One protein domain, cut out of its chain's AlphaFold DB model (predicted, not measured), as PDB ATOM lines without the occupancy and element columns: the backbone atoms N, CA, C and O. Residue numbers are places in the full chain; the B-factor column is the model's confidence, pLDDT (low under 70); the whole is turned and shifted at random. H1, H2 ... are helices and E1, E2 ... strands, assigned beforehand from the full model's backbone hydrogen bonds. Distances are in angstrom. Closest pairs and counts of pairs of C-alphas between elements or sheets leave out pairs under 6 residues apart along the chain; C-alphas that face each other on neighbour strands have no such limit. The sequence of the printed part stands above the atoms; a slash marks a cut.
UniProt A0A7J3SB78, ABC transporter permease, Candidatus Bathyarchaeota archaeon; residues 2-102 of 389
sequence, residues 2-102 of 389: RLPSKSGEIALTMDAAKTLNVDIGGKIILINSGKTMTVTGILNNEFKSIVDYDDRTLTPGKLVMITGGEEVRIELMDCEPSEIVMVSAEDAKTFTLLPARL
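What this domain is: This is residues 2 to 102 of the 389 residues of the protein "ABC transporter permease" of Candidatus Bathyarchaeota archaeon (UniProt A0A7J3SB78). A small, strongly twisted and curled sheet of four strands, E2, E3, E1 and E6, makes the body, with the short helix H1 over one face. A two-stranded hairpin, E4 and E5, reaches away from this body as an arm that makes much of the length, and its tip, residues 67 to 72, sticks out. The 101 printed residues run E1, H1, E2, E3, H2, E4, E5, E6, H3, three named helices and six named strands, class mixed, helices and strands. The larger sheet has the order E2, E3, E1, E6 and is mixed; the arm is antiparallel. The whole is only just compact, close to loose, with a radius of gyration of the C-alphas of 15.1 A and spans of 47 by 31 by 28 A.

How they stand to each other: E1, residues 9 to 13, is an inner strand, antiparallel to edge strand E6, residues 85 to 87; N 11 and O 86 are 2.9 A apart. On its other side it is parallel to E3, residues 35 to 43, with N 40 and O 10 at 2.9 A. E3 bends by 66 degrees at residue 40, and its pairing is staggered: residues 35 to 38 pair with E2, residues 27 to 30, and 38 to 43 with E1. E2 and E3 form a hairpin, with N 37 and O 28 at 2.8 A. H1, residues 14 to 20, is on the sheet at a height of 7.6 A, over E1 and slantwise to the strands, at 38 degrees to E1 on the local plane; 4 of its C-alphas fall on E1 and 2 on E6, only just short of lying over E6 too. H2, residues 45 to 49, is not on the sheet and is close to H1 but not clearly touching; the closest C-alphas, of Met 14 and Asn 45, are 6.3 A apart. E4, residues 61 to 66, and E5, residues 73 to 78, form a hairpin, with N 62 and O 77 at 2.8 A; both are apart from E1 and E3. H3, residues 89 to 94, is only just not on the sheet, with 4 pairs of C-alphas within 10 A. In H1 every O i to N i+4 pair is within hydrogen-bond range; H2 has 0 of 1, with 2 of 2 O i to N i+3 pairs, and H3 has 1 of 2.

Where its parts are: E1 begins at C-alpha 9 (0.597, -8.138, 54.735) and measures 13.9 A; H1 measures 10.0 A, E2 10.0 A, E3 21.4 A and H2 8.3 A. E4 measures 15.0 A, E5 15.8 A, E6 6.6 A, and H3 8.9 A, ending at C-alpha 94 (-1.077, 3.734, 48.703).

The domain as a whole: The C-alphas farthest apart, of Gly 25 and Glu 70, are 47.9 A apart. The printed part has no cut, and the link from H2 to E4, 11 residues, is long. Mean pLDDT of the printed part is 85.9; residues 68 to 71 are under 70.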
ATOM      1  N   ARG A   2      -3.803 -16.726  56.448       89.06
ATOM      2  CA  ARG A   2      -4.928 -15.774  56.526       89.06
ATOM      3  C   ARG A   2      -4.835 -14.703  55.439       89.06
ATOM      4  O   ARG A   2      -3.734 -14.391  54.980       89.06
ATOM      5  N   LEU A   3      -5.980 -14.130  55.071       88.12
ATOM      6  CA  LEU A   3      -6.036 -12.960  54.196       88.12
ATOM      7  C   LEU A   3      -5.372 -11.743  54.870       88.12
ATOM      8  O   LEU A   3      -5.405 -11.640  56.103       88.12
ATOM      9  N   PRO A   4      -4.760 -10.844  54.081       90.88
ATOM     10  CA  PRO A   4      -4.098  -9.656  54.599       90.88
ATOM     11  C   PRO A   4      -5.135  -8.694  55.179       90.88
ATOM     12  O   PRO A   4      -6.107  -8.336  54.514       90.88
ATOM     13  N   SER A   5      -4.935  -8.278  56.425       87.88
ATOM     14  CA  SER A   5      -5.834  -7.349  57.119       87.88
ATOM     15  C   SER A   5      -5.135  -6.091  57.619       87.88
ATOM     16  O   SER A   5      -5.810  -5.096  57.868       87.88
ATOM     17  N   LYS A   6      -3.803  -6.111  57.739       89.69
ATOM     18  CA  LYS A   6      -2.989  -4.962  58.156       89.69
ATOM     19  C   LYS A   6      -2.011  -4.551  57.062       89.69
ATOM     20  O   LYS A   6      -1.640  -5.370  56.219       89.69
ATOM     21  N   SER A   7      -1.559  -3.299  57.106       89.19
ATOM     22  CA  SER A   7      -0.506  -2.821  56.213       89.19
ATOM     23  C   SER A   7       0.767  -3.675  56.306       89.19
ATOM     24  O   SER A   7       1.216  -4.026  57.400       89.19
ATOM     25  N   GLY A   8       1.363  -4.004  55.158       88.06
ATOM     26  CA  GLY A   8       2.569  -4.840  55.079       88.06
ATOM     27  C   GLY A   8       2.292  -6.344  54.977       88.06
ATOM     28  O   GLY A   8       3.237  -7.133  54.927       88.06
ATOM     29  N   GLU A   9       1.024  -6.750  54.924       93.31
ATOM     30  CA  GLU A   9       0.597  -8.138  54.735       93.31
ATOM     31  C   GLU A   9       0.157  -8.384  53.290       93.31
ATOM     32  O   GLU A   9      -0.561  -7.577  52.695       93.31
ATOM     33  N   ILE A  10       0.567  -9.518  52.728       93.19
ATOM     34  CA  ILE A  10       0.211  -9.930  51.368       93.19
ATOM     35  C   ILE A  10      -0.208 -11.396  51.368       93.19
ATOM     36  O   ILE A  10       0.372 -12.223  52.074       93.19
ATOM     37  N   ALA A  11      -1.218 -11.727  50.571       93.69
ATOM     38  CA  ALA A  11      -1.519 -13.108  50.238       93.69
ATOM     39  C   ALA A  11      -1.307 -13.345  48.744       93.69
ATOM     40  O   ALA A  11      -1.612 -12.491  47.909       93.69
ATOM     41  N   LEU A  12      -0.750 -14.510  48.436       92.56
ATOM     42  CA  LEU A  12      -0.403 -14.929  47.085       92.56
ATOM     43  C   LEU A  12      -1.321 -16.068  46.652       92.56
ATOM     44  O   LEU A  12      -1.851 -16.808  47.482       92.56
ATOM     45  N   THR A  13      -1.501 -16.239  45.353       92.44
ATOM     46  CA  THR A  13      -2.048 -17.489  44.818       92.44
ATOM     47  C   THR A  13      -1.000 -18.596  44.906       92.44
ATOM     48  O   THR A  13       0.198 -18.331  45.050       92.44
ATOM     49  N   MET A  14      -1.435 -19.851  44.816       91.56
ATOM     50  CA  MET A  14      -0.534 -20.998  44.854       91.56
ATOM     51  C   MET A  14       0.487 -20.952  43.711       91.56
ATOM     52  O   MET A  14       1.653 -21.274  43.930       91.56
ATOM     53  N   ASP A  15       0.075 -20.506  42.523       91.19
ATOM     54  CA  ASP A  15       0.980 -20.376  41.378       91.19
ATOM     55  C   ASP A  15       1.967 -19.225  41.564       91.19
ATOM     56  O   ASP A  15       3.162 -19.422  41.359       91.19
ATOM     57  N   ALA A  16       1.516 -18.062  42.046       90.62
ATOM     58  CA  ALA A  16       2.413 -16.940  42.326       90.62
ATOM     59  C   ALA A  16       3.440 -17.291  43.418       90.62
ATOM     60  O   ALA A  16       4.623 -16.978  43.281       90.62
ATOM     61  N   ALA A  17       3.015 -17.985  44.480       91.81
ATOM     62  CA  ALA A  17       3.900 -18.439  45.551       91.81
ATOM     63  C   ALA A  17       4.953 -19.443  45.049       91.81
ATOM     64  O   ALA A  17       6.127 -19.322  45.400       91.81
ATOM     65  N   LYS A  18       4.559 -20.386  44.177       92.25
ATOM     66  CA  LYS A  18       5.481 -21.336  43.532       92.25
ATOM     67  C   LYS A  18       6.479 -20.635  42.614       92.25
ATOM     68  O   LYS A  18       7.666 -20.934  42.685       92.25
ATOM     69  N   THR A  19       6.023 -19.701  41.779       90.50
ATOM     70  CA  THR A  19       6.897 -18.943  40.869       90.50
ATOM     71  C   THR A  19       7.914 -18.098  41.632       90.50
ATOM     72  O   THR A  19       9.068 -18.011  41.219       90.50
ATOM     73  N   LEU A  20       7.509 -17.503  42.756       89.06
ATOM     74  CA  LEU A  20       8.391 -16.701  43.608       89.06
ATOM     75  C   LEU A  20       9.233 -17.547  44.577       89.06
ATOM     76  O   LEU A  20      10.160 -17.014  45.180       89.06
ATOM     77  N   ASN A  21       8.933 -18.843  44.710       92.38
ATOM     78  CA  ASN A  21       9.543 -19.772  45.663       92.38
ATOM     79  C   ASN A  21       9.465 -19.268  47.121       92.38
ATOM     80  O   ASN A  21      10.474 -19.200  47.826       92.38
ATOM     81  N   VAL A  22       8.263 -18.861  47.557       92.19
ATOM     82  CA  VAL A  22       8.017 -18.292  48.895       92.19
ATOM     83  C   VAL A  22       6.861 -18.995  49.604       92.19
ATOM     84  O   VAL A  22       5.770 -19.125  49.054       92.19
ATOM     85  N   ASP A  23       7.083 -19.358  50.868       92.56
ATOM     86  CA  ASP A  23       6.074 -19.929  51.764       92.56
ATOM     87  C   ASP A  23       5.465 -18.893  52.726       92.56
ATOM     88  O   ASP A  23       5.906 -17.743  52.838       92.56
ATOM     89  N   ILE A  24       4.432 -19.309  53.465       91.75
ATOM     90  CA  ILE A  24       3.804 -18.496  54.518       91.75
ATOM     91  C   ILE A  24       4.865 -18.065  55.545       91.75
ATOM     92  O   ILE A  24       5.595 -18.889  56.088       91.75
ATOM     93  N   GLY A  25       4.917 -16.766  55.842       89.06
ATOM     94  CA  GLY A  25       5.923 -16.138  56.703       89.06
ATOM     95  C   GLY A  25       7.129 -15.574  55.945       89.06
ATOM     96  O   GLY A  25       7.890 -14.792  56.519       89.06
ATOM     97  N   GLY A  26       7.287 -15.906  54.661       91.62
ATOM     98  CA  GLY A  26       8.307 -15.320  53.798       91.62
ATOM     99  C   GLY A  26       8.069 -13.835  53.512       91.62
ATOM    100  O   GLY A  26       6.981 -13.299  53.736       91.62
ATOM    101  N   LYS A  27       9.103 -13.150  53.016       91.75
ATOM    102  CA  LYS A  27       9.052 -11.723  52.667       91.75
ATOM    103  C   LYS A  27       9.222 -11.540  51.167       91.75
ATOM    104  O   LYS A  27      10.132 -12.121  50.585       91.75
ATOM    105  N   ILE A  28       8.387 -10.698  50.570       90.94
ATOM    106  CA  ILE A  28       8.474 -10.312  49.158       90.94
ATOM    107  C   ILE A  28       8.581  -8.797  49.027       90.94
ATOM    108  O   ILE A  28       8.073  -8.058  49.870       90.94
ATOM    109  N   ILE A  29       9.251  -8.329  47.979       89.12
ATOM    110  CA  ILE A  29       9.418  -6.901  47.698       89.12
ATOM    111  C   ILE A  29       8.568  -6.561  46.481       89.12
ATOM    112  O   ILE A  29       8.750  -7.129  45.406       89.12
ATOM    113  N   LEU A  30       7.640  -5.622  46.645       86.06
ATOM    114  CA  LEU A  30       6.876  -5.071  45.533       86.06
ATOM    115  C   LEU A  30       7.736  -4.015  44.828       86.06
ATOM    116  O   LEU A  30       7.897  -2.908  45.333       86.06
ATOM    117  N   ILE A  31       8.293  -4.362  43.664       83.12
ATOM    118  CA  ILE A  31       9.296  -3.551  42.945       83.12
ATOM    119  C   ILE A  31       8.809  -2.115  42.704       83.12
ATOM    120  O   ILE A  31       9.520  -1.164  43.010       83.12
ATOM    121  N   ASN A  32       7.568  -1.950  42.236       78.81
ATOM    122  CA  ASN A  32       7.017  -0.634  41.900       78.81
ATOM    123  C   ASN A  32       6.730   0.251  43.121       78.81
ATOM    124  O   ASN A  32       6.655   1.467  42.978       78.81
ATOM    125  N   SER A  33       6.547  -0.331  44.309       77.69
ATOM    126  CA  SER A  33       6.288   0.431  45.539       77.69
ATOM    127  C   SER A  33       7.484   0.476  46.491       77.69
ATOM    128  O   SER A  33       7.432   1.189  47.490       77.69
ATOM    129  N   GLY A  34       8.545  -0.294  46.222       79.94
ATOM    130  CA  GLY A  34       9.711  -0.438  47.097       79.94
ATOM    131  C   GLY A  34       9.398  -1.045  48.471       79.94
ATOM    132  O   GLY A  34      10.247  -1.018  49.361       79.94
ATOM    133  N   LYS A  35       8.183  -1.570  48.679       85.75
ATOM    134  CA  LYS A  35       7.694  -2.013  49.989       85.75
ATOM    135  C   LYS A  35       7.915  -3.509  50.184       85.75
ATOM    136  O   LYS A  35       7.521  -4.323  49.347       85.75
ATOM    137  N   THR A  36       8.494  -3.868  51.327       90.19
ATOM    138  CA  THR A  36       8.626  -5.264  51.761       90.19
ATOM    139  C   THR A  36       7.353  -5.710  52.470       90.19
ATOM    140  O   THR A  36       6.932  -5.102  53.454       90.19
ATOM    141  N   MET A  37       6.761  -6.793  51.981       91.69
ATOM    142  CA  MET A  37       5.501  -7.362  52.444       91.69
ATOM    143  C   MET A  37       5.736  -8.774  52.992       91.69
ATOM    144  O   MET A  37       6.549  -9.525  52.452       91.69
ATOM    145  N   THR A  38       5.024  -9.150  54.052       93.88
ATOM    146  CA  THR A  38       5.096 -10.495  54.648       93.88
ATOM    147  C   THR A  38       3.942 -11.357  54.145       93.88
ATOM    148  O   THR A  38       2.784 -10.943  54.224       93.88
ATOM    149  N   VAL A  39       4.248 -12.557  53.650       94.50
ATOM    150  CA  VAL A  39       3.259 -13.495  53.110       94.50
ATOM    151  C   VAL A  39       2.453 -14.109  54.254       94.50
ATOM    152  O   VAL A  39       2.956 -14.940  55.009       94.50
ATOM    153  N   THR A  40       1.188 -13.718  54.403       94.38
ATOM    154  CA  THR A  40       0.306 -14.213  55.478       94.38
ATOM    155  C   THR A  40      -0.568 -15.387  55.047       94.38
ATOM    156  O   THR A  40      -1.077 -16.131  55.893       94.38
ATOM    157  N   GLY A  41      -0.749 -15.582  53.741       92.69
ATOM    158  CA  GLY A  41      -1.610 -16.621  53.190       92.69
ATOM    159  C   GLY A  41      -1.266 -16.985  51.752       92.69
ATOM    160  O   GLY A  41      -0.764 -16.159  50.995       92.69
ATOM    161  N   ILE A  42      -1.560 -18.236  51.401       92.12
ATOM    162  CA  ILE A  42      -1.489 -18.761  50.039       92.12
ATOM    163  C   ILE A  42      -2.879 -19.306  49.704       92.12
ATOM    164  O   ILE A  42      -3.424 -20.091  50.485       92.12
ATOM    165  N   LEU A  43      -3.467 -18.852  48.598       89.81
ATOM    166  CA  LEU A  43      -4.795 -19.259  48.139       89.81
ATOM    167  C   LEU A  43      -4.701 -20.325  47.047       89.81
ATOM    168  O   LEU A  43      -3.895 -20.205  46.128       89.81
ATOM    169  N   ASN A  44      -5.565 -21.338  47.127       88.00
ATOM    170  CA  ASN A  44      -5.731 -22.328  46.063       88.00
ATOM    171  C   ASN A  44      -6.313 -21.663  44.806       88.00
ATOM    172  O   ASN A  44      -7.172 -20.799  44.934       88.00
ATOM    173  N   ASN A  45      -5.901 -22.091  43.613       85.06
ATOM    174  CA  ASN A  45      -6.287 -21.500  42.327       85.06
ATOM    175  C   ASN A  45      -7.749 -21.775  41.919       85.06
ATOM    176  O   ASN A  45      -8.210 -21.258  40.903       85.06
ATOM    177  N   GLU A  46      -8.495 -22.552  42.708       83.94
ATOM    178  CA  GLU A  46      -9.923 -22.829  42.494       83.94
ATOM    179  C   GLU A  46     -10.790 -21.562  42.440       83.94
ATOM    180  O   GLU A  46     -11.867 -21.590  41.862       83.94
ATOM    181  N   PHE A  47     -10.324 -20.414  42.947       79.69
ATOM    182  CA  PHE A  47     -11.064 -19.155  42.798       79.69
ATOM    183  C   PHE A  47     -11.246 -18.716  41.332       79.69
ATOM    184  O   PHE A  47     -12.151 -17.933  41.054       79.69
ATOM    185  N   LYS A  48     -10.439 -19.231  40.386       82.06
ATOM    186  CA  LYS A  48     -10.591 -18.958  38.945       82.06
ATOM    187  C   LYS A  48     -11.897 -19.528  38.376       82.06
ATOM    188  O   LYS A  48     -12.422 -18.977  37.415       82.06
ATOM    189  N   SER A  49     -12.434 -20.607  38.955       82.06
ATOM    190  CA  SER A  49     -13.703 -21.204  38.506       82.06
ATOM    191  C   SER A  49     -14.937 -20.546  39.128       82.06
ATOM    192  O   SER A  49     -16.061 -20.884  38.755       82.06
ATOM    193  N   ILE A  50     -14.752 -19.598  40.054       84.81
ATOM    194  CA  ILE A  50     -15.849 -18.866  40.682       84.81
ATOM    195  C   ILE A  50     -16.313 -17.764  39.729       84.81
ATOM    196  O   ILE A  50     -15.602 -16.783  39.494       84.81
ATOM    197  N   VAL A  51     -17.525 -17.939  39.201       83.00
ATOM    198  CA  VAL A  51     -18.241 -16.931  38.414       83.00
ATOM    199  C   VAL A  51     -19.124 -16.119  39.351       83.00
ATOM    200  O   VAL A  51     -19.875 -16.668  40.158       83.00
ATOM    201  N   ASP A  52     -18.998 -14.807  39.258       81.81
ATOM    202  CA  ASP A  52     -19.766 -13.842  40.023       81.81
ATOM    203  C   ASP A  52     -21.129 -13.578  39.353       81.81
ATOM    204  O   ASP A  52     -21.372 -13.921  38.195       81.81
ATOM    205  N   TYR A  53     -22.036 -12.918  40.064       77.19
ATOM    206  CA  TYR A  53     -23.371 -12.553  39.573       77.19
ATOM    207  C   TYR A  53     -23.336 -11.529  38.430       77.19
ATOM    208  O   TYR A  53     -24.381 -11.156  37.881       77.19
ATOM    209  N   ASP A  54     -22.145 -11.025  38.094       73.81
ATOM    210  CA  ASP A  54     -21.929 -10.183  36.935       73.81
ATOM    211  C   ASP A  54     -21.574 -10.937  35.641       73.81
ATOM    212  O   ASP A  54     -21.346 -10.272  34.628       73.81
ATOM    213  N   ASP A  55     -21.625 -12.275  35.675       76.94
ATOM    214  CA  ASP A  55     -21.186 -13.218  34.634       76.94
ATOM    215  C   ASP A  55     -19.675 -13.172  34.363       76.94
ATOM    216  O   ASP A  55     -19.195 -13.710  33.362       76.94
ATOM    217  N   ARG A  56     -18.900 -12.535  35.249       80.62
ATOM    218  CA  ARG A  56     -17.441 -12.489  35.170       80.62
ATOM    219  C   ARG A  56     -16.832 -13.358  36.254       80.62
ATOM    220  O   ARG A  56     -17.386 -13.552  37.331       80.62
ATOM    221  N   THR A  57     -15.650 -13.872  35.976       84.12
ATOM    222  CA  THR A  57     -14.795 -14.516  36.972       84.12
ATOM    223  C   THR A  57     -14.402 -13.510  38.059       84.12
ATOM    224  O   THR A  57     -14.331 -12.297  37.822       84.12
ATOM    225  N   LEU A  58     -14.113 -14.002  39.266       82.44
ATOM    226  CA  LEU A  58     -13.619 -13.171  40.378       82.44
ATOM    227  C   LEU A  58     -12.206 -12.597  40.117       82.44
ATOM    228  O   LEU A  58     -11.685 -11.803  40.900       82.44
ATOM    229  N   THR A  59     -11.560 -12.996  39.020       85.50
ATOM    230  CA  THR A  59     -10.230 -12.529  38.637       85.50
ATOM    231  C   THR A  59     -10.267 -11.082  38.124       85.50
ATOM    232  O   THR A  59     -11.194 -10.698  37.403       85.50
ATOM    233  N   PRO A  60      -9.257 -10.258  38.458       85.56
ATOM    234  CA  PRO A  60      -9.078  -8.952  37.834       85.56
ATOM    235  C   PRO A  60      -8.869  -9.081  36.321       85.56
ATOM    236  O   PRO A  60      -8.326 -10.077  35.850       85.56
ATOM    237  N   GLY A  61      -9.263  -8.048  35.575       85.44
ATOM    238  CA  GLY A  61      -8.964  -7.947  34.149       85.44
ATOM    239  C   GLY A  61      -7.654  -7.198  33.906       85.44
ATOM    240  O   GLY A  61      -7.364  -6.211  34.587       85.44
ATOM    241  N   LYS A  62      -6.895  -7.630  32.902       86.12
ATOM    242  CA  LYS A  62      -5.717  -6.955  32.356       86.12
ATOM    243  C   LYS A  62      -5.965  -6.547  30.909       86.12
ATOM    244  O   LYS A  62      -6.647  -7.242  30.160       86.12
ATOM    245  N   LEU A  63      -5.394  -5.415  30.513       84.94
ATOM    246  CA  LEU A  63      -5.383  -4.982  29.120       84.94
ATOM    247  C   LEU A  63      -4.164  -5.598  28.437       84.94
ATOM    248  O   LEU A  63      -3.029  -5.291  28.804       84.94
ATOM    249  N   VAL A  64      -4.398  -6.474  27.466       85.31
ATOM    250  CA  VAL A  64      -3.344  -7.105  26.672       85.31
ATOM    251  C   VAL A  64      -3.336  -6.468  25.296       85.31
ATOM    252  O   VAL A  64      -4.353  -6.423  24.605       85.31
ATOM    253  N   MET A  65      -2.173  -5.957  24.903       85.12
ATOM    254  CA  MET A  65      -1.942  -5.471  23.551       85.12
ATOM    255  C   MET A  65      -1.525  -6.655  22.681       85.12
ATOM    256  O   MET A  65      -0.450  -7.221  22.872       85.12
ATOM    257  N   ILE A  66      -2.379  -7.044  21.739       81.50
ATOM    258  CA  ILE A  66      -2.097  -8.138  20.813       81.50
ATOM    259  C   ILE A  66      -1.468  -7.538  19.554       81.50
ATOM    260  O   ILE A  66      -2.141  -6.908  18.741       81.50
ATOM    261  N   THR A  67      -0.159  -7.730  19.398       74.94
ATOM    262  CA  THR A  67       0.635  -7.275  18.244       74.94
ATOM    263  C   THR A  67       0.990  -8.453  17.336       74.94
ATOM    264  O   THR A  67       2.156  -8.827  17.219       74.94
ATOM    265  N   GLY A  68      -0.031  -9.084  16.746       67.38
ATOM    266  CA  GLY A  68       0.126 -10.278  15.897       67.38
ATOM    267  C   GLY A  68      -0.697 -10.290  14.602       67.38
ATOM    268  O   GLY A  68      -0.599 -11.253  13.849       67.38
ATOM    269  N   GLY A  69      -1.496  -9.249  14.335       69.56
ATOM    270  CA  GLY A  69      -2.296  -9.084  13.110       69.56
ATOM    271  C   GLY A  69      -2.042  -7.737  12.419       69.56
ATOM    272  O   GLY A  69      -1.164  -6.990  12.840       69.56
ATOM    273  N   GLU A  70      -2.819  -7.415  11.375       69.88
ATOM    274  CA  GLU A  70      -2.719  -6.142  10.621       69.88
ATOM    275  C   GLU A  70      -2.992  -4.887  11.477       69.88
ATOM    276  O   GLU A  70      -2.555  -3.795  11.122       69.88
ATOM    277  N   GLU A  71      -3.656  -5.032  12.629       69.50
ATOM    278  CA  GLU A  71      -3.958  -3.943  13.561       69.50
ATOM    279  C   GLU A  71      -3.558  -4.292  14.997       69.50
ATOM    280  O   GLU A  71      -3.746  -5.418  15.464       69.50
ATOM    281  N   VAL A  72      -3.077  -3.285  15.730       80.75
ATOM    282  CA  VAL A  72      -2.867  -3.371  17.178       80.75
ATOM    283  C   VAL A  72      -4.222  -3.296  17.874       80.75
ATOM    284  O   VAL A  72      -4.912  -2.279  17.785       80.75
ATOM    285  N   ARG A  73      -4.597  -4.354  18.596       82.12
ATOM    286  CA  ARG A  73      -5.834  -4.395  19.389       82.12
ATOM    287  C   ARG A  73      -5.511  -4.514  20.870       82.12
ATOM    288  O   ARG A  73      -4.621  -5.266  21.261       82.12
ATOM    289  N   ILE A  74      -6.228  -3.739  21.680       83.12
ATOM    290  CA  ILE A  74      -6.188  -3.831  23.139       83.12
ATOM    291  C   ILE A  74      -7.417  -4.627  23.560       83.12
ATOM    292  O   ILE A  74      -8.542  -4.163  23.380       83.12
ATOM    293  N   GLU A  75      -7.201  -5.815  24.115       84.56
ATOM    294  CA  GLU A  75      -8.268  -6.679  24.615       84.56
ATOM    295  C   GLU A  75      -8.216  -6.776  26.139       84.56
ATOM    296  O   GLU A  75      -7.143  -6.784  26.747       84.56
ATOM    297  N   LEU A  76      -9.391  -6.839  26.767       83.62
ATOM    298  CA  LEU A  76      -9.513  -7.127  28.190       83.62
ATOM    299  C   LEU A  76      -9.497  -8.648  28.374       83.62
ATOM    300  O   LEU A  76     -10.420  -9.329  27.936       83.62
ATOM    301  N   MET A  77      -8.458  -9.164  29.023       85.62
ATOM    302  CA  MET A  77      -8.312 -10.580  29.368       85.62
ATOM    303  C   MET A  77      -8.311 -10.749  30.883       85.62
ATOM    304  O   MET A  77      -7.898  -9.845  31.604       85.62
ATOM    305  N   ASP A  78      -8.732 -11.907  31.379       86.81
ATOM    306  CA  ASP A  78      -8.617 -12.219  32.803       86.81
ATOM    307  C   ASP A  78      -7.148 -12.449  33.195       86.81
ATOM    308  O   ASP A  78      -6.355 -13.005  32.428       86.81
ATOM    309  N   CYS A  79      -6.772 -12.004  34.393       88.12
ATOM    310  CA  CYS A  79      -5.466 -12.312  34.966       88.12
ATOM    311  C   CYS A  79      -5.362 -13.806  35.295       88.12
ATOM    312  O   CYS A  79      -6.276 -14.403  35.873       88.12
ATOM    313  N   GLU A  80      -4.213 -14.401  34.990       88.81
ATOM    314  CA  GLU A  80      -3.896 -15.760  35.418       88.81
ATOM    315  C   GLU A  80      -3.591 -15.789  36.923       88.81
ATOM    316  O   GLU A  80      -3.151 -14.778  37.480       88.81
ATOM    317  N   PRO A  81      -3.777 -16.926  37.624       88.06
ATOM    318  CA  PRO A  81      -3.504 -17.010  39.056       88.06
ATOM    319  C   PRO A  81      -2.103 -16.520  39.434       88.06
ATOM    320  O   PRO A  81      -1.959 -15.849  40.452       88.06
ATOM    321  N   SER A  82      -1.082 -16.766  38.608       89.19
ATOM    322  CA  SER A  82       0.295 -16.294  38.825       89.19
ATOM    323  C   SER A  82       0.457 -14.765  38.838       89.19
ATOM    324  O   SER A  82       1.461 -14.269  39.345       89.19
ATOM    325  N   GLU A  83      -0.516 -14.014  38.322       88.50
ATOM    326  CA  GLU A  83      -0.491 -12.550  38.202       88.50
ATOM    327  C   GLU A  83      -1.302 -11.848  39.305       88.50
ATOM    328  O   GLU A  83      -1.382 -10.619  39.338       88.50
ATOM    329  N   ILE A  84      -1.932 -12.608  40.207       89.31
ATOM    330  CA  ILE A  84      -2.871 -12.080  41.198       89.31
ATOM    331  C   ILE A  84      -2.227 -12.057  42.582       89.31
ATOM    332  O   ILE A  84      -1.736 -13.064  43.093       89.31
ATOM    333  N   VAL A  85      -2.303 -10.894  43.228       89.88
ATOM    334  CA  VAL A  85      -1.908 -10.702  44.624       89.88
ATOM    335  C   VAL A  85      -3.033 -10.034  45.398       89.88
ATOM    336  O   VAL A  85      -3.764  -9.198  44.866       89.88
ATOM    337  N   MET A  86      -3.167 -10.392  46.668       90.62
ATOM    338  CA  MET A  86      -4.130  -9.781  47.578       90.62
ATOM    339  C   MET A  86      -3.376  -8.961  48.611       90.62
ATOM    340  O   MET A  86      -2.427  -9.448  49.223       90.62
ATOM    341  N   VAL A  87      -3.812  -7.726  48.824       91.31
ATOM    342  CA  VAL A  87      -3.195  -6.783  49.763       91.31
ATOM    343  C   VAL A  87      -4.258  -6.178  50.668       91.31
ATOM    344  O   VAL A  87      -5.453  -6.243  50.373       91.31
ATOM    345  N   SER A  88      -3.825  -5.590  51.780       90.69
ATOM    346  CA  SER A  88      -4.728  -4.844  52.651       90.69
ATOM    347  C   SER A  88      -5.323  -3.630  51.919       90.69
ATOM    348  O   SER A  88      -4.692  -3.040  51.040       90.69
ATOM    349  N   ALA A  89      -6.533  -3.216  52.305       86.44
ATOM    350  CA  ALA A  89      -7.167  -2.024  51.737       86.44
ATOM    351  C   ALA A  89      -6.361  -0.736  52.007       86.44
ATOM    352  O   ALA A  89      -6.434   0.211  51.227       86.44
ATOM    353  N   GLU A  90      -5.586  -0.695  53.096       87.50
ATOM    354  CA  GLU A  90      -4.674   0.411  53.416       87.50
ATOM    355  C   GLU A  90      -3.527   0.499  52.402       87.50
ATOM    356  O   GLU A  90      -3.240   1.572  51.866       87.50
ATOM    357  N   ASP A  91      -2.914  -0.641  52.074       88.19
ATOM    358  CA  ASP A  91      -1.846  -0.709  51.076       88.19
ATOM    359  C   ASP A  91      -2.379  -0.431  49.667       88.19
ATOM    360  O   ASP A  91      -1.762   0.321  48.914       88.19
ATOM    361  N   ALA A  92      -3.568  -0.948  49.339       86.19
ATOM    362  CA  ALA A  92      -4.218  -0.715  48.051       86.19
ATOM    363  C   ALA A  92      -4.453   0.776  47.754       86.19
ATOM    364  O   ALA A  92      -4.354   1.172  46.600       86.19
ATOM    365  N   LYS A  93      -4.725   1.609  48.772       83.75
ATOM    366  CA  LYS A  93      -4.856   3.075  48.616       83.75
ATOM    367  C   LYS A  93      -3.522   3.781  48.385       83.75
ATOM    368  O   LYS A  93      -3.499   4.877  47.835       83.75
ATOM    369  N   THR A  94      -2.431   3.186  48.862       84.00
ATOM    370  CA  THR A  94      -1.077   3.734  48.703       84.00
ATOM    371  C   THR A  94      -0.544   3.444  47.305       84.00
ATOM    372  O   THR A  94       0.189   4.243  46.728       84.00
ATOM    373  N   PHE A  95      -0.926   2.301  46.740       81.12
ATOM    374  CA  PHE A  95      -0.641   1.968  45.355       81.12
ATOM    375  C   PHE A  95      -1.578   2.784  44.455       81.12
ATOM    376  O   PHE A  95      -2.783   2.800  44.670       81.12
ATOM    377  N   THR A  96      -1.043   3.493  43.460       76.81
ATOM    378  CA  THR A  96      -1.824   4.299  42.501       76.81
ATOM    379  C   THR A  96      -2.628   3.393  41.556       76.81
ATOM    380  O   THR A  96      -2.317   3.263  40.374       76.81
ATOM    381  N   LEU A  97      -3.625   2.694  42.098       80.38
ATOM    382  CA  LEU A  97      -4.453   1.704  41.416       80.38
ATOM    383  C   LEU A  97      -5.788   2.319  40.998       80.38
ATOM    384  O   LEU A  97      -6.358   3.148  41.706       80.38
ATOM    385  N   LEU A  98      -6.315   1.863  39.863       78.38
ATOM    386  CA  LEU A  98      -7.663   2.205  39.420       78.38
ATOM    387  C   LEU A  98      -8.645   1.128  39.908       78.38
ATOM    388  O   LEU A  98      -8.445  -0.052  39.604       78.38
ATOM    389  N   PRO A  99      -9.700   1.489  40.660       80.00
ATOM    390  CA  PRO A  99     -10.685   0.519  41.111       80.00
ATOM    391  C   PRO A  99     -11.510   0.019  39.920       80.00
ATOM    392  O   PRO A  99     -12.214   0.790  39.275       80.00
ATOM    393  N   ALA A 100     -11.434  -1.283  39.639       80.88
ATOM    394  CA  ALA A 100     -12.208  -1.909  38.565       80.88
ATOM    395  C   ALA A 100     -13.576  -2.428  39.039       80.88
ATOM    396  O   ALA A 100     -14.550  -2.387  38.292       80.88
ATOM    397  N   ARG A 101     -13.652  -2.942  40.276       84.69
ATOM    398  CA  ARG A 101     -14.873  -3.482  40.893       84.69
ATOM    399  C   ARG A 101     -14.889  -3.150  42.383       84.69
ATOM    400  O   ARG A 101     -13.842  -3.165  43.028       84.69
ATOM    401  N   LEU A 102     -16.073  -2.868  42.923       86.00
ATOM    402  CA  LEU A 102     -16.285  -2.604  44.343       86.00
ATOM    403  C   LEU A 102     -17.369  -3.540  44.875       86.00
ATOM    404  O   LEU A 102     -18.505  -3.508  44.408       86.00
TER     405      LEU A 102